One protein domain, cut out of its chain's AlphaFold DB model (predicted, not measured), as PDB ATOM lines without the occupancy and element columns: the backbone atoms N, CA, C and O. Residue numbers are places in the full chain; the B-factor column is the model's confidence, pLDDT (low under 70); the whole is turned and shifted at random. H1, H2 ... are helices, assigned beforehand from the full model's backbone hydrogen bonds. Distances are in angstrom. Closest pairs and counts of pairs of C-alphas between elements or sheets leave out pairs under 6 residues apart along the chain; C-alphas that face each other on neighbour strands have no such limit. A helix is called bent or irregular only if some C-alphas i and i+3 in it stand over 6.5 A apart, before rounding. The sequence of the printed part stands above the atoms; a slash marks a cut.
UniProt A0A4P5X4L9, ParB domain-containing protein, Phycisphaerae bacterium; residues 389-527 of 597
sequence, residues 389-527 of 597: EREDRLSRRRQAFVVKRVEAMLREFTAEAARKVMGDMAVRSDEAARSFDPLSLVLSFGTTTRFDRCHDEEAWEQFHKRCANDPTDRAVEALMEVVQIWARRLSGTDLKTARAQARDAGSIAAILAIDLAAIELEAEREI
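Overview. This is residues 389 to 527 of the 597 residues of the protein "ParB domain-containing protein" of Phycisphaerae bacterium (UniProt A0A4P5X4L9). An all-helix assembly has the long helix H6 through its middle: at one end H6 overlaps H1 and H7 in a loose three-helix bundle, where H8 packs on H1, and at the other end H2 and H4 pack on its first part. H5 makes a corner with the start of H6 at the far end, and residues 452 to 458, a loop running into H5, stick out. The printed part has 139 residues with eight named helices, H1 to H8 in order, and no named strand. It is only just compact, close to loose, with a radius of gyration of the C-alphas of 16.8 A and spans of 54 by 38 by 24 A.

Along the chain. H1, residues 389 to 411, begins with C-alpha 389 at (11.948, 3.123, -47.741) and is 32.8 A long. H2 is residues 415 to 425, H3 residues 431 to 435 and H4 residues 438 to 445. H5, residues 457 to 469, is irregular: C-alphas 466 and 469 are 7.5 A apart. H6, residues 471 to 490, is 28.5 A long, with C-alpha 471 at (-27.214, 5.793, -15.820). H7, residues 498 to 511, is 19.7 A long. H8, residues 516 to 526, ends with C-alpha 526 at (13.298, 8.183, -28.277).

Arrangement. H6 is the hub, touching five helices. H1, H6 and H7 form an up and down bundle, each helix running against the one before it in the chain. Residues 403 to 411 of H1 touch H6, closest at the C-alphas of Glu 407 and Ala 487, 5.1 A, opposite ways at a tilt of 36 degrees, only just steep. H6 and H7 form a helical hairpin at a shallow tilt of 15 degrees; their closest C-alphas, of Leu 490 and Gln 501, are 5.9 A apart. H1 touches H7 at a steep tilt of 41 degrees, the same way, closest at the C-alphas of Ala 400 and Ala 498, 4.9 A. H8 touches H1, closest at the C-alphas of Arg 398 and Ala 523, 5.4 A. H7 and H8 touch only at the corner, and only just, with 3 pairs of C-alphas within 8 A. H2 touches H6 about perpendicular, at 76 degrees, closest at the C-alphas of Ala 418 and Val 476, 5.5 A. H4 touches H6 at a steep tilt of 48 degrees, closest at the C-alphas of Pro 438 and Leu 479, 5.2 A. H3 touches H7, closest at the C-alphas of Ala 432 and Ile 511, 6.0 A. H5 and H6 touch only at the corner, closest at the C-alphas of Cys 467 and Arg 474, 5.1 A. In H1, H2, H3, H4, H6, H7 and H8 every O i to N i+4 pair is within hydrogen-bond range; in H5 8 of 9 are.

Size, cuts and confidence. The two C-alphas farthest apart, of Glu 389 and Asn 469, are 55.3 A apart. The printed part has no cut. The link from H4 to H5, of 11 residues, is long. The mean pLDDT of the printed part is 75.1, and 40 residues are under 70, among them residues 442 to 474.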
ATOM      1  N   GLU A 389      12.192   4.356 -48.512       77.00
ATOM      2  CA  GLU A 389      11.948   3.123 -47.741       77.00
ATOM      3  C   GLU A 389      12.489   3.205 -46.307       77.00
ATOM      4  O   GLU A 389      11.931   2.614 -45.377       77.00
ATOM      5  N   ARG A 390      13.590   3.934 -46.106       77.44
ATOM      6  CA  ARG A 390      14.142   4.176 -44.772       77.44
ATOM      7  C   ARG A 390      13.224   5.096 -43.968       77.44
ATOM      8  O   ARG A 390      12.909   4.751 -42.828       77.44
ATOM      9  N   GLU A 391      12.765   6.200 -44.556       82.88
ATOM     10  CA  GLU A 391      11.806   7.139 -43.954       82.88
ATOM     11  C   GLU A 391      10.477   6.455 -43.611       82.88
ATOM     12  O   GLU A 391      10.001   6.562 -42.478       82.88
ATOM     13  N   ASP A 392       9.944   5.645 -44.529       81.75
ATOM     14  CA  ASP A 392       8.750   4.815 -44.332       81.75
ATOM     15  C   ASP A 392       8.907   3.889 -43.113       81.75
ATOM     16  O   ASP A 392       8.024   3.802 -42.253       81.75
ATOM     17  N   ARG A 393      10.074   3.246 -42.981       80.81
ATOM     18  CA  ARG A 393      10.391   2.367 -41.849       80.81
ATOM     19  C   ARG A 393      10.548   3.129 -40.532       80.81
ATOM     20  O   ARG A 393      10.121   2.614 -39.498       80.81
ATOM     21  N   LEU A 394      11.155   4.317 -40.536       83.31
ATOM     22  CA  LEU A 394      11.273   5.167 -39.343       83.31
ATOM     23  C   LEU A 394       9.894   5.642 -38.872       83.31
ATOM     24  O   LEU A 394       9.584   5.514 -37.689       83.31
ATOM     25  N   SER A 395       9.051   6.090 -39.803       86.06
ATOM     26  CA  SER A 395       7.662   6.469 -39.536       86.06
ATOM     27  C   SER A 395       6.880   5.317 -38.891       86.06
ATOM     28  O   SER A 395       6.304   5.491 -37.819       86.06
ATOM     29  N   ARG A 396       6.956   4.097 -39.448       84.31
ATOM     30  CA  ARG A 396       6.308   2.904 -38.863       84.31
ATOM     31  C   ARG A 396       6.815   2.568 -37.463       84.31
ATOM     32  O   ARG A 396       6.040   2.118 -36.628       84.31
ATOM     33  N   ARG A 397       8.109   2.764 -37.190       82.38
ATOM     34  CA  ARG A 397       8.683   2.538 -35.852       82.38
ATOM     35  C   ARG A 397       8.138   3.530 -34.827       82.38
ATOM     36  O   ARG A 397       7.812   3.108 -33.724       82.38
ATOM     37  N   ARG A 398       8.018   4.811 -35.192       87.94
ATOM     38  CA  ARG A 398       7.400   5.837 -34.336       87.94
ATOM     39  C   ARG A 398       5.918   5.548 -34.106       87.94
ATOM     40  O   ARG A 398       5.477   5.536 -32.969       87.94
ATOM     41  N   GLN A 399       5.182   5.190 -35.154       87.88
ATOM     42  CA  GLN A 399       3.783   4.766 -35.038       87.88
ATOM     43  C   GLN A 399       3.622   3.555 -34.111       87.88
ATOM     44  O   GLN A 399       2.766   3.563 -33.236       87.88
ATOM     45  N   ALA A 400       4.486   2.543 -34.232       82.25
ATOM     46  CA  ALA A 400       4.474   1.397 -33.325       82.25
ATOM     47  C   ALA A 400       4.776   1.789 -31.867       82.25
ATOM     48  O   ALA A 400       4.226   1.181 -30.952       82.25
ATOM     49  N   PHE A 401       5.634   2.789 -31.640       87.75
ATOM     50  CA  PHE A 401       5.885   3.339 -30.305       87.75
ATOM     51  C   PHE A 401       4.627   3.998 -29.732       87.75
ATOM     52  O   PHE A 401       4.226   3.664 -28.620       87.75
ATOM     53  N   VAL A 402       3.971   4.865 -30.513       89.88
ATOM     54  CA  VAL A 402       2.725   5.541 -30.115       89.88
ATOM     55  C   VAL A 402       1.654   4.516 -29.747       89.88
ATOM     56  O   VAL A 402       1.082   4.597 -28.664       89.88
ATOM     57  N   VAL A 403       1.437   3.502 -30.592       88.12
ATOM     58  CA  VAL A 403       0.452   2.441 -30.324       88.12
ATOM     59  C   VAL A 403       0.748   1.719 -29.015       88.12
ATOM     60  O   VAL A 403      -0.150   1.588 -28.191       88.12
ATOM     61  N   LYS A 404       2.000   1.304 -28.783       85.12
ATOM     62  CA  LYS A 404       2.393   0.627 -27.536       85.12
ATOM     63  C   LYS A 404       2.203   1.509 -26.306       85.12
ATOM     64  O   LYS A 404       1.834   1.009 -25.247       85.12
ATOM     65  N   ARG A 405       2.467   2.813 -26.430       88.50
ATOM     66  CA  ARG A 405       2.292   3.761 -25.327       88.50
ATOM     67  C   ARG A 405       0.818   3.930 -24.979       88.50
ATOM     68  O   ARG A 405       0.471   3.821 -23.809       88.50
ATOM     69  N   VAL A 406      -0.034   4.113 -25.990       90.19
ATOM     70  CA  VAL A 406      -1.490   4.180 -25.812       90.19
ATOM     71  C   VAL A 406      -2.016   2.860 -25.246       90.19
ATOM     72  O   VAL A 406      -2.720   2.887 -24.248       90.19
ATOM     73  N   GLU A 407      -1.618   1.705 -25.791       87.94
ATOM     74  CA  GLU A 407      -1.990   0.379 -25.268       87.94
ATOM     75  C   GLU A 407      -1.677   0.243 -23.769       87.94
ATOM     76  O   GLU A 407      -2.537  -0.190 -23.002       87.94
ATOM     77  N   ALA A 408      -0.474   0.634 -23.336       83.50
ATOM     78  CA  ALA A 408      -0.084   0.588 -21.929       83.50
ATOM     79  C   ALA A 408      -0.981   1.478 -21.052       83.50
ATOM     80  O   ALA A 408      -1.446   1.032 -20.007       83.50
ATOM     81  N   MET A 409      -1.301   2.693 -21.511       89.38
ATOM     82  CA  MET A 409      -2.229   3.584 -20.803       89.38
ATOM     83  C   MET A 409      -3.640   2.992 -20.696       89.38
ATOM     84  O   MET A 409      -4.285   3.152 -19.665       89.38
ATOM     85  N   LEU A 410      -4.120   2.287 -21.729       87.50
ATOM     86  CA  LEU A 410      -5.417   1.602 -21.687       87.50
ATOM     87  C   LEU A 410      -5.424   0.434 -20.692       87.50
ATOM     88  O   LEU A 410      -6.439   0.190 -20.045       87.50
ATOM     89  N   ARG A 411      -4.306  -0.293 -20.555       80.88
ATOM     90  CA  ARG A 411      -4.176  -1.392 -19.579       80.88
ATOM     91  C   ARG A 411      -4.197  -0.891 -18.134       80.88
ATOM     92  O   ARG A 411      -4.719  -1.584 -17.270       80.88
ATOM     93  N   GLU A 412      -3.665   0.303 -17.892       84.75
ATOM     94  CA  GLU A 412      -3.645   0.968 -16.581       84.75
ATOM     95  C   GLU A 412      -4.877   1.865 -16.342       84.75
ATOM     96  O   GLU A 412      -4.944   2.594 -15.350       84.75
ATOM     97  N   PHE A 413      -5.861   1.841 -17.245       86.25
ATOM     98  CA  PHE A 413      -7.030   2.713 -17.176       86.25
ATOM     99  C   PHE A 413      -7.936   2.347 -15.993       86.25
ATOM    100  O   PHE A 413      -8.229   1.176 -15.753       86.25
ATOM    101  N   THR A 414      -8.400   3.355 -15.251       87.00
ATOM    102  CA  THR A 414      -9.148   3.165 -13.998       87.00
ATOM    103  C   THR A 414     -10.605   3.606 -14.118       87.00
ATOM    104  O   THR A 414     -10.952   4.456 -14.938       87.00
ATOM    105  N   ALA A 415     -11.466   3.096 -13.233       81.50
ATOM    106  CA  ALA A 415     -12.872   3.511 -13.161       81.50
ATOM    107  C   ALA A 415     -13.046   5.010 -12.823       81.50
ATOM    108  O   ALA A 415     -14.037   5.635 -13.193       81.50
ATOM    109  N   GLU A 416     -12.082   5.614 -12.123       84.88
ATOM    110  CA  GLU A 416     -12.064   7.059 -11.869       84.88
ATOM    111  C   GLU A 416     -11.751   7.854 -13.143       84.88
ATOM    112  O   GLU A 416     -12.448   8.823 -13.449       84.88
ATOM    113  N   ALA A 417     -10.776   7.398 -13.936       85.75
ATOM    114  CA  ALA A 417     -10.496   7.977 -15.246       85.75
ATOM    115  C   ALA A 417     -11.696   7.826 -16.195       85.75
ATOM    116  O   ALA A 417     -12.059   8.783 -16.875       85.75
ATOM    117  N   ALA A 418     -12.371   6.672 -16.180       85.44
ATOM    118  CA  ALA A 418     -13.599   6.444 -16.939       85.44
ATOM    119  C   ALA A 418     -14.720   7.423 -16.544       85.44
ATOM    120  O   ALA A 418     -15.338   8.023 -17.421       85.44
ATOM    121  N   ARG A 419     -14.940   7.654 -15.239       86.31
ATOM    122  CA  ARG A 419     -15.900   8.663 -14.745       86.31
ATOM    123  C   ARG A 419     -15.576  10.061 -15.244       86.31
ATOM    124  O   ARG A 419     -16.474  10.760 -15.706       86.31
ATOM    125  N   LYS A 420     -14.302  10.447 -15.193       86.88
ATOM    126  CA  LYS A 420     -13.853  11.740 -15.710       86.88
ATOM    127  C   LYS A 420     -14.119  11.865 -17.211       86.88
ATOM    128  O   LYS A 420     -14.719  12.846 -17.626       86.88
ATOM    129  N   VAL A 421     -13.748  10.856 -18.003       86.69
ATOM    130  CA  VAL A 421     -13.988  10.849 -19.455       86.69
ATOM    131  C   VAL A 421     -15.478  10.967 -19.761       86.69
ATOM    132  O   VAL A 421     -15.853  11.818 -20.559       86.69
ATOM    133  N   MET A 422     -16.336  10.180 -19.107       83.44
ATOM    134  CA  MET A 422     -17.784  10.251 -19.327       83.44
ATOM    135  C   MET A 422     -18.376  11.609 -18.917       83.44
ATOM    136  O   MET A 422     -19.250  12.123 -19.616       83.44
ATOM    137  N   GLY A 423     -17.882  12.209 -17.829       80.81
ATOM    138  CA  GLY A 423     -18.273  13.554 -17.399       80.81
ATOM    139  C   GLY A 423     -17.844  14.642 -18.387       80.81
ATOM    140  O   GLY A 423     -18.659  15.471 -18.785       80.81
ATOM    141  N   ASP A 424     -16.591  14.599 -18.843       81.75
ATOM    142  CA  ASP A 424     -16.045  15.538 -19.828       81.75
ATOM    143  C   ASP A 424     -16.765  15.399 -21.182       81.75
ATOM    144  O   ASP A 424     -17.029  16.386 -21.870       81.75
ATOM    145  N   MET A 425     -17.145  14.176 -21.559       79.12
ATOM    146  CA  MET A 425     -17.820  13.881 -22.823       79.12
ATOM    147  C   MET A 425     -19.220  14.490 -22.921       79.12
ATOM    148  O   MET A 425     -19.638  14.844 -24.019       79.12
ATOM    149  N   ALA A 426     -19.905  14.709 -21.793       69.69
ATOM    150  CA  ALA A 426     -21.181  15.426 -21.761       69.69
ATOM    151  C   ALA A 426     -21.049  16.920 -22.123       69.69
ATOM    152  O   ALA A 426     -22.031  17.550 -22.515       69.69
ATOM    153  N   VAL A 427     -19.848  17.493 -21.989       77.50
ATOM    154  CA  VAL A 427     -19.560  18.918 -22.241       77.50
ATOM    155  C   VAL A 427     -18.862  19.130 -23.592       77.50
ATOM    156  O   VAL A 427     -18.865  20.232 -24.145       77.50
ATOM    157  N   ARG A 428     -18.272  18.074 -24.156       78.94
ATOM    158  CA  ARG A 428     -17.572  18.106 -25.443       78.94
ATOM    159  C   ARG A 428     -18.541  18.236 -26.619       78.94
ATOM    160  O   ARG A 428     -19.591  17.607 -26.667       78.94
ATOM    161  N   SER A 429     -18.158  19.043 -27.609       73.81
ATOM    162  CA  SER A 429     -18.965  19.311 -28.809       73.81
ATOM    163  C   SER A 429     -18.380  18.729 -30.099       73.81
ATOM    164  O   SER A 429     -18.981  18.906 -31.164       73.81
ATOM    165  N   ASP A 430     -17.238  18.040 -30.010       79.00
ATOM    166  CA  ASP A 430     -16.544  17.409 -31.133       79.00
ATOM    167  C   ASP A 430     -17.239  16.131 -31.642       79.00
ATOM    168  O   ASP A 430     -18.104  15.552 -30.988       79.00
ATOM    169  N   GLU A 431     -16.880  15.705 -32.856       73.50
ATOM    170  CA  GLU A 431     -17.498  14.565 -33.547       73.50
ATOM    171  C   GLU A 431     -17.338  13.236 -32.791       73.50
ATOM    172  O   GLU A 431     -18.253  12.407 -32.809       73.50
ATOM    173  N   ALA A 432     -16.223  13.048 -32.075       70.75
ATOM    174  CA  ALA A 432     -16.001  11.847 -31.278       70.75
ATOM    175  C   ALA A 432     -16.988  11.782 -30.105       70.75
ATOM    176  O   ALA A 432     -17.606  10.744 -29.893       70.75
ATOM    177  N   ALA A 433     -17.225  12.900 -29.411       71.12
ATOM    178  CA  ALA A 433     -18.214  12.967 -28.332       71.12
ATOM    179  C   ALA A 433     -19.664  12.746 -28.814       71.12
ATOM    180  O   ALA A 433     -20.477  12.194 -28.080       71.12
ATOM    181  N   ARG A 434     -20.000  13.139 -30.052       69.38
ATOM    182  CA  ARG A 434     -21.361  12.979 -30.610       69.38
ATOM    183  C   ARG A 434     -21.689  11.565 -31.081       69.38
ATOM    184  O   ARG A 434     -22.860  11.206 -31.134       69.38
ATOM    185  N   SER A 435     -20.681  10.809 -31.506       69.38
ATOM    186  CA  SER A 435     -20.854   9.498 -32.147       69.38
ATOM    187  C   SER A 435     -20.488   8.324 -31.242       69.38
ATOM    188  O   SER A 435     -20.804   7.178 -31.565       69.38
ATOM    189  N   PHE A 436     -19.825   8.590 -30.117       78.56
ATOM    190  CA  PHE A 436     -19.356   7.555 -29.216       78.56
ATOM    191  C   PHE A 436     -20.407   7.193 -28.163       78.56
ATOM    192  O   PHE A 436     -20.702   7.969 -27.256       78.56
ATOM    193  N   ASP A 437     -20.914   5.966 -28.259       76.56
ATOM    194  CA  ASP A 437     -21.719   5.331 -27.221       76.56
ATOM    195  C   ASP A 437     -21.044   4.019 -26.777       76.56
ATOM    196  O   ASP A 437     -21.046   3.036 -27.533       76.56
ATOM    197  N   PRO A 438     -20.456   3.966 -25.565       74.75
ATOM    198  CA  PRO A 438     -19.790   2.765 -25.081       74.75
ATOM    199  C   PRO A 438     -20.764   1.593 -24.911       74.75
ATOM    200  O   PRO A 438     -20.363   0.445 -25.094       74.75
ATOM    201  N   LEU A 439     -22.047   1.850 -24.629       69.19
ATOM    202  CA  LEU A 439     -23.035   0.791 -24.450       69.19
ATOM    203  C   LEU A 439     -23.333   0.087 -25.777       69.19
ATOM    204  O   LEU A 439     -23.305  -1.142 -25.838       69.19
ATOM    205  N   SER A 440     -23.529   0.844 -26.858       69.38
ATOM    206  CA  SER A 440     -23.678   0.292 -28.213       69.38
ATOM    207  C   SER A 440     -22.471  -0.547 -28.647       69.38
ATOM    208  O   SER A 440     -22.632  -1.565 -29.325       69.38
ATOM    209  N   LEU A 441     -21.258  -0.167 -28.235       71.94
ATOM    210  CA  LEU A 441     -20.052  -0.948 -28.512       71.94
ATOM    211  C   LEU A 441     -20.026  -2.255 -27.716       71.94
ATOM    212  O   LEU A 441     -19.748  -3.297 -28.305       71.94
ATOM    213  N   VAL A 442     -20.373  -2.241 -26.427       67.06
ATOM    214  CA  VAL A 442     -20.509  -3.478 -25.635       67.06
ATOM    215  C   VAL A 442     -21.588  -4.392 -26.226       67.06
ATOM    216  O   VAL A 442     -21.370  -5.594 -26.351       67.06
ATOM    217  N   LEU A 443     -22.719  -3.838 -26.672       61.31
ATOM    218  CA  LEU A 443     -23.784  -4.598 -27.338       61.31
ATOM    219  C   LEU A 443     -23.322  -5.217 -28.667       61.31
ATOM    220  O   LEU A 443     -23.724  -6.326 -29.008       61.31
ATOM    221  N   SER A 444     -22.459  -4.518 -29.406       62.72
ATOM    222  CA  SER A 444     -21.968  -4.966 -30.715       62.72
ATOM    223  C   SER A 444     -20.802  -5.955 -30.619       62.72
ATOM    224  O   SER A 444     -20.688  -6.863 -31.440       62.72
ATOM    225  N   PHE A 445     -19.906  -5.772 -29.645       60.16
ATOM    226  CA  PHE A 445     -18.641  -6.509 -29.540       60.16
ATOM    227  C   PHE A 445     -18.600  -7.517 -28.380       60.16
ATOM    228  O   PHE A 445     -17.711  -8.379 -28.362       60.16
ATOM    229  N   GLY A 446     -19.566  -7.453 -27.461       59.47
ATOM    230  CA  GLY A 446     -19.588  -8.187 -26.196       59.47
ATOM    231  C   GLY A 446     -18.762  -7.503 -25.101       59.47
ATOM    232  O   GLY A 446     -18.228  -6.411 -25.289       59.47
ATOM    233  N   THR A 447     -18.630  -8.166 -23.952       60.03
ATOM    234  CA  THR A 447     -17.727  -7.767 -22.860       60.03
ATOM    235  C   THR A 447     -16.399  -8.530 -22.933       60.03
ATOM    236  O   THR A 447     -16.238  -9.498 -23.684       60.03
ATOM    237  N   THR A 448     -15.403  -8.095 -22.161       47.78
ATOM    238  CA  THR A 448     -14.087  -8.752 -22.091       47.78
ATOM    239  C   THR A 448     -14.153 -10.175 -21.557       47.78
ATOM    240  O   THR A 448     -13.323 -11.002 -21.963       47.78
ATOM    241  N   THR A 449     -15.148 -10.454 -20.713       47.19
ATOM    242  CA  THR A 449     -15.640 -11.780 -20.339       47.19
ATOM    243  C   THR A 449     -16.494 -12.307 -21.476       47.19
ATOM    244  O   THR A 449     -17.724 -12.318 -21.428       47.19
ATOM    245  N   ARG A 450     -15.831 -12.687 -22.557       43.44
ATOM    246  CA  ARG A 450     -16.493 -13.302 -23.688       43.44
ATOM    247  C   ARG A 450     -16.983 -14.685 -23.218       43.44
ATOM    248  O   ARG A 450     -16.229 -15.650 -23.151       43.44
ATOM    249  N   PHE A 451     -18.233 -14.730 -22.755       36.12
ATOM    250  CA  PHE A 451     -19.012 -15.937 -22.464       36.12
ATOM    251  C   PHE A 451     -19.572 -16.492 -23.783       36.12
ATOM    252  O   PHE A 451     -20.741 -16.837 -23.899       36.12
ATOM    253  N   ASP A 452     -18.761 -16.541 -24.839       35.50
ATOM    254  CA  ASP A 452     -19.131 -17.094 -26.137       35.50
ATOM    255  C   ASP A 452     -19.126 -18.623 -26.091       35.50
ATOM    256  O   ASP A 452     -18.367 -19.297 -26.783       35.50
ATOM    257  N   ARG A 453     -20.042 -19.167 -25.280       35.19
ATOM    258  CA  ARG A 453     -20.747 -20.428 -25.507       35.19
ATOM    259  C   ARG A 453     -22.151 -20.271 -24.930       35.19
ATOM    260  O   ARG A 453     -22.310 -20.306 -23.720       35.19
ATOM    261  N   CYS A 454     -23.128 -20.160 -25.831       35.22
ATOM    262  CA  CYS A 454     -24.562 -19.955 -25.595       35.22
ATOM    263  C   CYS A 454     -24.968 -18.473 -25.521       35.22
ATOM    264  O   CYS A 454     -24.285 -17.651 -24.928       35.22
ATOM    265  N   HIS A 455     -26.087 -18.131 -26.171       41.41
ATOM    266  CA  HIS A 455     -26.859 -16.934 -25.835       41.41
ATOM    267  C   HIS A 455     -27.355 -17.126 -24.401       41.41
ATOM    268  O   HIS A 455     -28.458 -17.621 -24.192       41.41
ATOM    269  N   ASP A 456     -26.490 -16.871 -23.429       42.22
ATOM    270  CA  ASP A 456     -26.840 -17.041 -22.035       42.22
ATOM    271  C   ASP A 456     -27.632 -15.806 -21.611       42.22
ATOM    272  O   ASP A 456     -27.078 -14.713 -21.454       42.22
ATOM    273  N   GLU A 457     -28.955 -15.958 -21.506       50.69
ATOM    274  CA  GLU A 457     -29.834 -14.920 -20.960       50.69
ATOM    275  C   GLU A 457     -29.340 -14.479 -19.573       50.69
ATOM    276  O   GLU A 457     -29.465 -13.307 -19.232       50.69
ATOM    277  N   GLU A 458     -28.667 -15.367 -18.831       48.03
ATOM    278  CA  GLU A 458     -28.100 -15.098 -17.513       48.03
ATOM    279  C   GLU A 458     -26.942 -14.082 -17.553       48.03
ATOM    280  O   GLU A 458     -26.837 -13.235 -16.666       48.03
ATOM    281  N   ALA A 459     -26.109 -14.081 -18.602       47.81
ATOM    282  CA  ALA A 459     -25.023 -13.106 -18.757       47.81
ATOM    283  C   ALA A 459     -25.566 -11.694 -19.036       47.81
ATOM    284  O   ALA A 459     -25.079 -10.707 -18.476       47.81
ATOM    285  N   TRP A 460     -26.619 -11.604 -19.854       52.69
ATOM    286  CA  TRP A 460     -27.339 -10.353 -20.089       52.69
ATOM    287  C   TRP A 460     -28.092  -9.901 -18.843       52.69
ATOM    288  O   TRP A 460     -28.047  -8.724 -18.498       52.69
ATOM    289  N   GLU A 461     -28.718 -10.817 -18.110       53.00
ATOM    290  CA  GLU A 461     -29.407 -10.512 -16.860       53.00
ATOM    291  C   GLU A 461     -28.430 -10.032 -15.774       53.00
ATOM    292  O   GLU A 461     -28.739  -9.094 -15.040       53.00
ATOM    293  N   GLN A 462     -27.221 -10.601 -15.694       52.09
ATOM    294  CA  GLN A 462     -26.151 -10.137 -14.803       52.09
ATOM    295  C   GLN A 462     -25.608  -8.764 -15.211       52.09
ATOM    296  O   GLN A 462     -25.409  -7.916 -14.341       52.09
ATOM    297  N   PHE A 463     -25.409  -8.514 -16.508       53.56
ATOM    298  CA  PHE A 463     -25.051  -7.187 -17.014       53.56
ATOM    299  C   PHE A 463     -26.144  -6.160 -16.679       53.56
ATOM    300  O   PHE A 463     -25.854  -5.118 -16.100       53.56
ATOM    301  N   HIS A 464     -27.417  -6.486 -16.921       55.66
ATOM    302  CA  HIS A 464     -28.557  -5.641 -16.563       55.66
ATOM    303  C   HIS A 464     -28.683  -5.412 -15.048       55.66
ATOM    304  O   HIS A 464     -28.987  -4.291 -14.638       55.66
ATOM    305  N   LYS A 465     -28.404  -6.426 -14.215       57.38
ATOM    306  CA  LYS A 465     -28.365  -6.315 -12.744       57.38
ATOM    307  C   LYS A 465     -27.222  -5.418 -12.262       57.38
ATOM    308  O   LYS A 465     -27.455  -4.603 -11.376       57.38
ATOM    309  N   ARG A 466     -26.022  -5.519 -12.850       51.06
ATOM    310  CA  ARG A 466     -24.877  -4.632 -12.549       51.06
ATOM    311  C   ARG A 466     -25.171  -3.188 -12.946       51.06
ATOM    312  O   ARG A 466     -25.014  -2.274 -12.149       51.06
ATOM    313  N   CYS A 467     -25.764  -3.018 -14.120       49.62
ATOM    314  CA  CYS A 467     -26.189  -1.731 -14.634       49.62
ATOM    315  C   CYS A 467     -27.372  -1.108 -13.865       49.62
ATOM    316  O   CYS A 467     -27.665   0.060 -14.071       49.62
ATOM    317  N   ALA A 468     -28.102  -1.812 -12.997       53.59
ATOM    318  CA  ALA A 468     -29.434  -1.382 -12.558       53.59
ATOM    319  C   ALA A 468     -29.513  -0.010 -11.838       53.59
ATOM    320  O   ALA A 468     -30.574   0.607 -11.904       53.59
ATOM    321  N   ASN A 469     -28.431   0.512 -11.243       53.47
ATOM    322  CA  ASN A 469     -28.549   1.517 -10.173       53.47
ATOM    323  C   ASN A 469     -28.236   2.997 -10.516       53.47
ATOM    324  O   ASN A 469     -28.714   3.852  -9.778       53.47
ATOM    325  N   ASP A 470     -27.542   3.342 -11.614       60.59
ATOM    326  CA  ASP A 470     -27.339   4.750 -12.051       60.59
ATOM    327  C   ASP A 470     -26.935   4.832 -13.550       60.59
ATOM    328  O   ASP A 470     -25.996   4.139 -13.953       60.59
ATOM    329  N   PRO A 471     -27.599   5.636 -14.413       60.56
ATOM    330  CA  PRO A 471     -27.214   5.793 -15.820       60.56
ATOM    331  C   PRO A 471     -25.767   6.263 -16.048       60.56
ATOM    332  O   PRO A 471     -25.181   5.912 -17.074       60.56
ATOM    333  N   THR A 472     -25.174   7.029 -15.128       63.41
ATOM    334  CA  THR A 472     -23.775   7.467 -15.236       63.41
ATOM    335  C   THR A 472     -22.807   6.324 -14.932       63.41
ATOM    336  O   THR A 472     -21.850   6.133 -15.682       63.41
ATOM    337  N   ASP A 473     -23.095   5.494 -13.926       67.00
ATOM    338  CA  ASP A 473     -22.274   4.315 -13.620       67.00
ATOM    339  C   ASP A 473     -22.373   3.242 -14.720       67.00
ATOM    340  O   ASP A 473     -21.364   2.622 -15.059       67.00
ATOM    341  N   ARG A 474     -23.532   3.100 -15.388       68.81
ATOM    342  CA  ARG A 474     -23.682   2.208 -16.563       68.81
ATOM    343  C   ARG A 474     -22.690   2.530 -17.675       68.81
ATOM    344  O   ARG A 474     -22.077   1.633 -18.250       68.81
ATOM    345  N   ALA A 475     -22.562   3.811 -18.015       71.94
ATOM    346  CA  ALA A 475     -21.693   4.237 -19.103       71.94
ATOM    347  C   ALA A 475     -20.209   4.097 -18.732       71.94
ATOM    348  O   ALA A 475     -19.387   3.793 -19.593       71.94
ATOM    349  N   VAL A 476     -19.879   4.262 -17.449       79.94
ATOM    350  CA  VAL A 476     -18.534   4.054 -16.898       79.94
ATOM    351  C   VAL A 476     -18.140   2.582 -16.959       79.94
ATOM    352  O   VAL A 476     -17.061   2.271 -17.457       79.94
ATOM    353  N   GLU A 477     -19.007   1.673 -16.513       74.12
ATOM    354  CA  GLU A 477     -18.763   0.228 -16.603       74.12
ATOM    355  C   GLU A 477     -18.631  -0.226 -18.062       74.12
ATOM    356  O   GLU A 477     -17.683  -0.932 -18.412       74.12
ATOM    357  N   ALA A 478     -19.521   0.242 -18.944       75.31
ATOM    358  CA  ALA A 478     -19.435  -0.048 -20.371       75.31
ATOM    359  C   ALA A 478     -18.137   0.499 -20.991       75.31
ATOM    360  O   ALA A 478     -17.484  -0.194 -21.770       75.31
ATOM    361  N   LEU A 479     -17.720   1.716 -20.625       84.31
ATOM    362  CA  LEU A 479     -16.465   2.299 -21.094       84.31
ATOM    363  C   LEU A 479     -15.259   1.481 -20.626       84.31
ATOM    364  O   LEU A 479     -14.346   1.257 -21.417       84.31
ATOM    365  N   MET A 480     -15.256   0.998 -19.382       83.06
ATOM    366  CA  MET A 480     -14.188   0.133 -18.873       83.06
ATOM    367  C   MET A 480     -14.052  -1.148 -19.708       83.06
ATOM    368  O   MET A 480     -12.939  -1.527 -20.070       83.06
ATOM    369  N   GLU A 481     -15.165  -1.773 -20.095       75.44
ATOM    370  CA  GLU A 481     -15.157  -2.941 -20.987       75.44
ATOM    371  C   GLU A 481     -14.652  -2.593 -22.399       75.44
ATOM    372  O   GLU A 481     -13.823  -3.305 -22.974       75.44
ATOM    373  N   VAL A 482     -15.091  -1.462 -22.955       82.75
ATOM    374  CA  VAL A 482     -14.670  -0.988 -24.285       82.75
ATOM    375  C   VAL A 482     -13.178  -0.656 -24.327       82.75
ATOM    376  O   VAL A 482     -12.486  -1.056 -25.265       82.75
ATOM    377  N   VAL A 483     -12.650   0.012 -23.298       86.50
ATOM    378  CA  VAL A 483     -11.223   0.348 -23.175       86.50
ATOM    379  C   VAL A 483     -10.359  -0.908 -23.223       86.50
ATOM    380  O   VAL A 483      -9.313  -0.930 -23.872       86.50
ATOM    381  N   GLN A 484     -10.824  -1.992 -22.617       75.19
ATOM    382  CA  GLN A 484     -10.127  -3.270 -22.639       75.19
ATOM    383  C   GLN A 484     -10.179  -3.959 -24.012       75.19
ATOM    384  O   GLN A 484      -9.189  -4.568 -24.436       75.19
ATOM    385  N   ILE A 485     -11.298  -3.847 -24.737       77.88
ATOM    386  CA  ILE A 485     -11.410  -4.303 -26.134       77.88
ATOM    387  C   ILE A 485     -10.437  -3.518 -27.022       77.88
ATOM    388  O   ILE A 485      -9.742  -4.098 -27.859       77.88
ATOM    389  N   TRP A 486     -10.336  -2.210 -26.812       86.81
ATOM    390  CA  TRP A 486      -9.384  -1.358 -27.512       86.81
ATOM    391  C   TRP A 486      -7.933  -1.691 -27.177       86.81
ATOM    392  O   TRP A 486      -7.127  -1.816 -28.095       86.81
ATOM    393  N   ALA A 487      -7.606  -1.945 -25.907       82.81
ATOM    394  CA  ALA A 487      -6.280  -2.410 -25.506       82.81
ATOM    395  C   ALA A 487      -5.897  -3.707 -26.238       82.81
ATOM    396  O   ALA A 487      -4.808  -3.801 -26.799       82.81
ATOM    397  N   ARG A 488      -6.821  -4.679 -26.339       74.69
ATOM    398  CA  ARG A 488      -6.612  -5.908 -27.137       74.69
ATOM    399  C   ARG A 488      -6.355  -5.594 -28.608       74.69
ATOM    400  O   ARG A 488      -5.446  -6.165 -29.203       74.69
ATOM    401  N   ARG A 489      -7.136  -4.688 -29.198       80.50
ATOM    402  CA  ARG A 489      -7.012  -4.300 -30.611       80.50
ATOM    403  C   ARG A 489      -5.689  -3.595 -30.921       80.50
ATOM    404  O   ARG A 489      -5.163  -3.750 -32.025       80.50
ATOM    405  N   LEU A 490      -5.160  -2.832 -29.967       83.06
ATOM    406  CA  LEU A 490      -3.859  -2.174 -30.078       83.06
ATOM    407  C   LEU A 490      -2.687  -3.092 -29.715       83.06
ATOM    408  O   LEU A 490      -1.568  -2.814 -30.133       83.06
ATOM    409  N   SER A 491      -2.931  -4.205 -29.020       77.06
ATOM    410  CA  SER A 491      -1.903  -5.213 -28.761       77.06
ATOM    411  C   SER A 491      -1.366  -5.835 -30.061       77.06
ATOM    412  O   SER A 491      -1.912  -5.675 -31.154       77.06
ATOM    413  N   GLY A 492      -0.246  -6.547 -29.969       67.12
ATOM    414  CA  GLY A 492       0.302  -7.260 -31.135       67.12
ATOM    415  C   GLY A 492       1.102  -6.398 -32.121       67.12
ATOM    416  O   GLY A 492       1.565  -6.936 -33.118       67.12
ATOM    417  N   THR A 493       1.302  -5.094 -31.879       75.19
ATOM    418  CA  THR A 493       1.831  -4.187 -32.918       75.19
ATOM    419  C   THR A 493       3.199  -4.575 -33.468       75.19
ATOM    420  O   THR A 493       4.195  -4.617 -32.732       75.19
ATOM    421  N   ASP A 494       3.249  -4.755 -34.790       71.00
ATOM    422  CA  ASP A 494       4.460  -4.908 -35.591       71.00
ATOM    423  C   ASP A 494       4.578  -3.783 -36.646       71.00
ATOM    424  O   ASP A 494       3.726  -2.903 -36.758       71.00
ATOM    425  N   LEU A 495       5.650  -3.778 -37.447       68.50
ATOM    426  CA  LEU A 495       5.860  -2.743 -38.476       68.50
ATOM    427  C   LEU A 495       4.861  -2.811 -39.647       68.50
ATOM    428  O   LEU A 495       4.779  -1.863 -40.435       68.50
ATOM    429  N   LYS A 496       4.135  -3.918 -39.820       70.88
ATOM    430  CA  LYS A 496       3.128  -4.074 -40.876       70.88
ATOM    431  C   LYS A 496       1.785  -3.502 -40.422       70.88
ATOM    432  O   LYS A 496       1.152  -2.798 -41.204       70.88
ATOM    433  N   THR A 497       1.392  -3.738 -39.170       75.25
ATOM    434  CA  THR A 497       0.116  -3.281 -38.595       75.25
ATOM    435  C   THR A 497       0.184  -1.881 -37.989       75.25
ATOM    436  O   THR A 497      -0.859  -1.234 -37.865       75.25
ATOM    437  N   ALA A 498       1.390  -1.376 -37.685       79.75
ATOM    438  CA  ALA A 498       1.623  -0.101 -36.998       79.75
ATOM    439  C   ALA A 498       0.800   1.074 -37.541       79.75
ATOM    440  O   ALA A 498       0.273   1.854 -36.760       79.75
ATOM    441  N   ARG A 499       0.640   1.198 -38.863       82.94
ATOM    442  CA  ARG A 499      -0.145   2.290 -39.470       82.94
ATOM    443  C   ARG A 499      -1.623   2.224 -39.141       82.94
ATOM    444  O   ARG A 499      -2.224   3.236 -38.802       82.94
ATOM    445  N   ALA A 500      -2.214   1.045 -39.309       82.19
ATOM    446  CA  ALA A 500      -3.634   0.853 -39.058       82.19
ATOM    447  C   ALA A 500      -3.923   1.033 -37.565       82.19
ATOM    448  O   ALA A 500      -4.797   1.817 -37.212       82.19
ATOM    449  N   GLN A 501      -3.112   0.407 -36.710       86.69
ATOM    450  CA  GLN A 501      -3.261   0.520 -35.263       86.69
ATOM    451  C   GLN A 501      -2.957   1.930 -34.742       86.69
ATOM    452  O   GLN A 501      -3.597   2.351 -33.791       86.69
ATOM    453  N   ALA A 502      -2.050   2.695 -35.361       88.31
ATOM    454  CA  ALA A 502      -1.803   4.087 -34.969       88.31
ATOM    455  C   ALA A 502      -2.999   4.999 -35.262       88.31
ATOM    456  O   ALA A 502      -3.290   5.887 -34.467       88.31
ATOM    457  N   ARG A 503      -3.731   4.757 -36.360       87.69
ATOM    458  CA  ARG A 503      -4.997   5.463 -36.620       87.69
ATOM    459  C   ARG A 503      -6.045   5.118 -35.567       87.69
ATOM    460  O   ARG A 503      -6.638   6.030 -35.003       87.69
ATOM    461  N   ASP A 504      -6.206   3.830 -35.265       87.75
ATOM    462  CA  ASP A 504      -7.123   3.374 -34.216       87.75
ATOM    463  C   ASP A 504      -6.742   3.990 -32.853       87.75
ATOM    464  O   ASP A 504      -7.599   4.520 -32.153       87.75
ATOM    465  N   ALA A 505      -5.449   4.000 -32.506       89.88
ATOM    466  CA  ALA A 505      -4.928   4.615 -31.285       89.88
ATOM    467  C   ALA A 505      -5.203   6.123 -31.229       89.88
ATOM    468  O   ALA A 505      -5.534   6.630 -30.163       89.88
ATOM    469  N   GLY A 506      -5.127   6.827 -32.362       89.56
ATOM    470  CA  GLY A 506      -5.488   8.241 -32.447       89.56
ATOM    471  C   GLY A 506      -6.973   8.494 -32.186       89.56
ATOM    472  O   GLY A 506      -7.313   9.382 -31.408       89.56
ATOM    473  N   SER A 507      -7.864   7.675 -32.759       88.25
ATOM    474  CA  SER A 507      -9.304   7.750 -32.472       88.25
ATOM    475  C   SER A 507      -9.612   7.455 -31.002       88.25
ATOM    476  O   SER A 507     -10.397   8.169 -30.382       88.25
ATOM    477  N   ILE A 508      -8.958   6.446 -30.421       90.38
ATOM    478  CA  ILE A 508      -9.108   6.099 -29.002       90.38
ATOM    479  C   ILE A 508      -8.598   7.237 -28.110       90.38
ATOM    480  O   ILE A 508      -9.286   7.636 -27.172       90.38
ATOM    481  N   ALA A 509      -7.426   7.800 -28.415       90.00
ATOM    482  CA  ALA A 509      -6.853   8.914 -27.670       90.00
ATOM    483  C   ALA A 509      -7.763  10.150 -27.699       90.00
ATOM    484  O   ALA A 509      -7.964  10.781 -26.663       90.00
ATOM    485  N   ALA A 510      -8.383  10.444 -28.847       86.94
ATOM    486  CA  ALA A 510      -9.358  11.523 -28.968       86.94
ATOM    487  C   ALA A 510     -10.598  11.290 -28.088       86.94
ATOM    488  O   ALA A 510     -11.096  12.232 -27.469       86.94
ATOM    489  N   ILE A 511     -11.096  10.054 -27.983       86.38
ATOM    490  CA  ILE A 511     -12.234   9.731 -27.107       86.38
ATOM    491  C   ILE A 511     -11.832   9.870 -25.635       86.38
ATOM    492  O   ILE A 511     -12.515  10.553 -24.877       86.38
ATOM    493  N   LEU A 512     -10.685   9.314 -25.245       88.50
ATOM    494  CA  LEU A 512     -10.214   9.288 -23.855       88.50
ATOM    495  C   LEU A 512      -9.503  10.574 -23.398       88.50
ATOM    496  O   LEU A 512      -8.986  10.612 -22.284       88.50
ATOM    497  N   ALA A 513      -9.456  11.604 -24.249       84.94
ATOM    498  CA  ALA A 513      -8.731  12.856 -24.013       84.94
ATOM    499  C   ALA A 513      -7.246  12.646 -23.641       84.94
ATOM    500  O   ALA A 513      -6.678  13.369 -22.823       84.94
ATOM    501  N   ILE A 514      -6.608  11.642 -24.250       88.25
ATOM    502  CA  ILE A 514      -5.170  11.390 -24.127       88.25
ATOM    503  C   ILE A 514      -4.429  12.368 -25.044       88.25
ATOM    504  O   ILE A 514      -4.758  12.489 -26.225       88.25
ATOM    505  N   ASP A 515      -3.395  13.029 -24.518       89.62
ATOM    506  CA  ASP A 515      -2.529  13.918 -25.299       89.62
ATOM    507  C   ASP A 515      -1.614  13.108 -26.230       89.62
ATOM    508  O   ASP A 515      -0.480  12.748 -25.899       89.62
ATOM    509  N   LEU A 516      -2.140  12.789 -27.413       90.50
ATOM    510  CA  LEU A 516      -1.410  12.043 -28.431       90.50
ATOM    511  C   LEU A 516      -0.184  12.817 -28.935       90.50
ATOM    512  O   LEU A 516       0.839  12.198 -29.220       90.50
ATOM    513  N   ALA A 517      -0.251  14.151 -28.996       90.75
ATOM    514  CA  ALA A 517       0.846  14.982 -29.486       90.75
ATOM    515  C   ALA A 517       2.068  14.901 -28.557       90.75
ATOM    516  O   ALA A 517       3.206  14.819 -29.027       90.75
ATOM    517  N   ALA A 518       1.848  14.845 -27.239       91.06
ATOM    518  CA  ALA A 518       2.921  14.599 -26.278       91.06
ATOM    519  C   ALA A 518       3.584  13.223 -26.478       91.06
ATOM    520  O   ALA A 518       4.812  13.115 -26.406       91.06
ATOM    521  N   ILE A 519       2.796  12.183 -26.774       89.88
ATOM    522  CA  ILE A 519       3.297  10.822 -27.036       89.88
ATOM    523  C   ILE A 519       4.066  10.762 -28.364       89.88
ATOM    524  O   ILE A 519       5.101  10.101 -28.456       89.88
ATOM    525  N   GLU A 520       3.594  11.455 -29.398       90.75
ATOM    526  CA  GLU A 520       4.302  11.566 -30.675       90.75
ATOM    527  C   GLU A 520       5.649  12.273 -30.498       90.75
ATOM    528  O   GLU A 520       6.667  11.772 -30.976       90.75
ATOM    529  N   LEU A 521       5.694  13.361 -29.724       90.12
ATOM    530  CA  LEU A 521       6.938  14.059 -29.392       90.12
ATOM    531  C   LEU A 521       7.906  13.172 -28.586       90.12
ATOM    532  O   LEU A 521       9.120  13.202 -28.811       90.12
ATOM    533  N   GLU A 522       7.388  12.358 -27.661       88.25
ATOM    534  CA  GLU A 522       8.164  11.329 -26.957       88.25
ATOM    535  C   GLU A 522       8.759  10.319 -27.956       88.25
ATOM    536  O   GLU A 522       9.962  10.047 -27.918       88.25
ATOM    537  N   ALA A 523       7.962   9.843 -28.918       85.50
ATOM    538  CA  ALA A 523       8.410   8.916 -29.955       85.50
ATOM    539  C   ALA A 523       9.525   9.507 -30.836       85.50
ATOM    540  O   ALA A 523      10.448   8.792 -31.231       85.50
ATOM    541  N   GLU A 524       9.467  10.803 -31.150       87.56
ATOM    542  CA  GLU A 524      10.515  11.487 -31.915       87.56
ATOM    543  C   GLU A 524      11.827  11.620 -31.144       87.56
ATOM    544  O   GLU A 524      12.899  11.476 -31.736       87.56
ATOM    545  N   ARG A 525      11.749  11.861 -29.831       84.12
ATOM    546  CA  ARG A 525      12.920  11.945 -28.949       84.12
ATOM    547  C   ARG A 525      13.589  10.591 -28.741       84.12
ATOM    548  O   ARG A 525      14.814  10.514 -28.802       84.12
ATOM    549  N   GLU A 526      12.802   9.547 -28.502       77.75
ATOM    550  CA  GLU A 526      13.298   8.183 -28.277       77.75
ATOM    551  C   GLU A 526      13.757   7.513 -29.583       77.75
ATOM    552  O   GLU A 526      14.669   6.682 -29.593       77.75
ATOM    553  N   ILE A 527      13.157   7.890 -30.719       82.56
ATOM    554  CA  ILE A 527      13.485   7.372 -32.052       82.56
ATOM    555  C   ILE A 527      13.838   8.549 -32.983       82.56
ATOM    556  O   ILE A 527      13.067   8.894 -33.898       82.56
TER     557      ILE A 527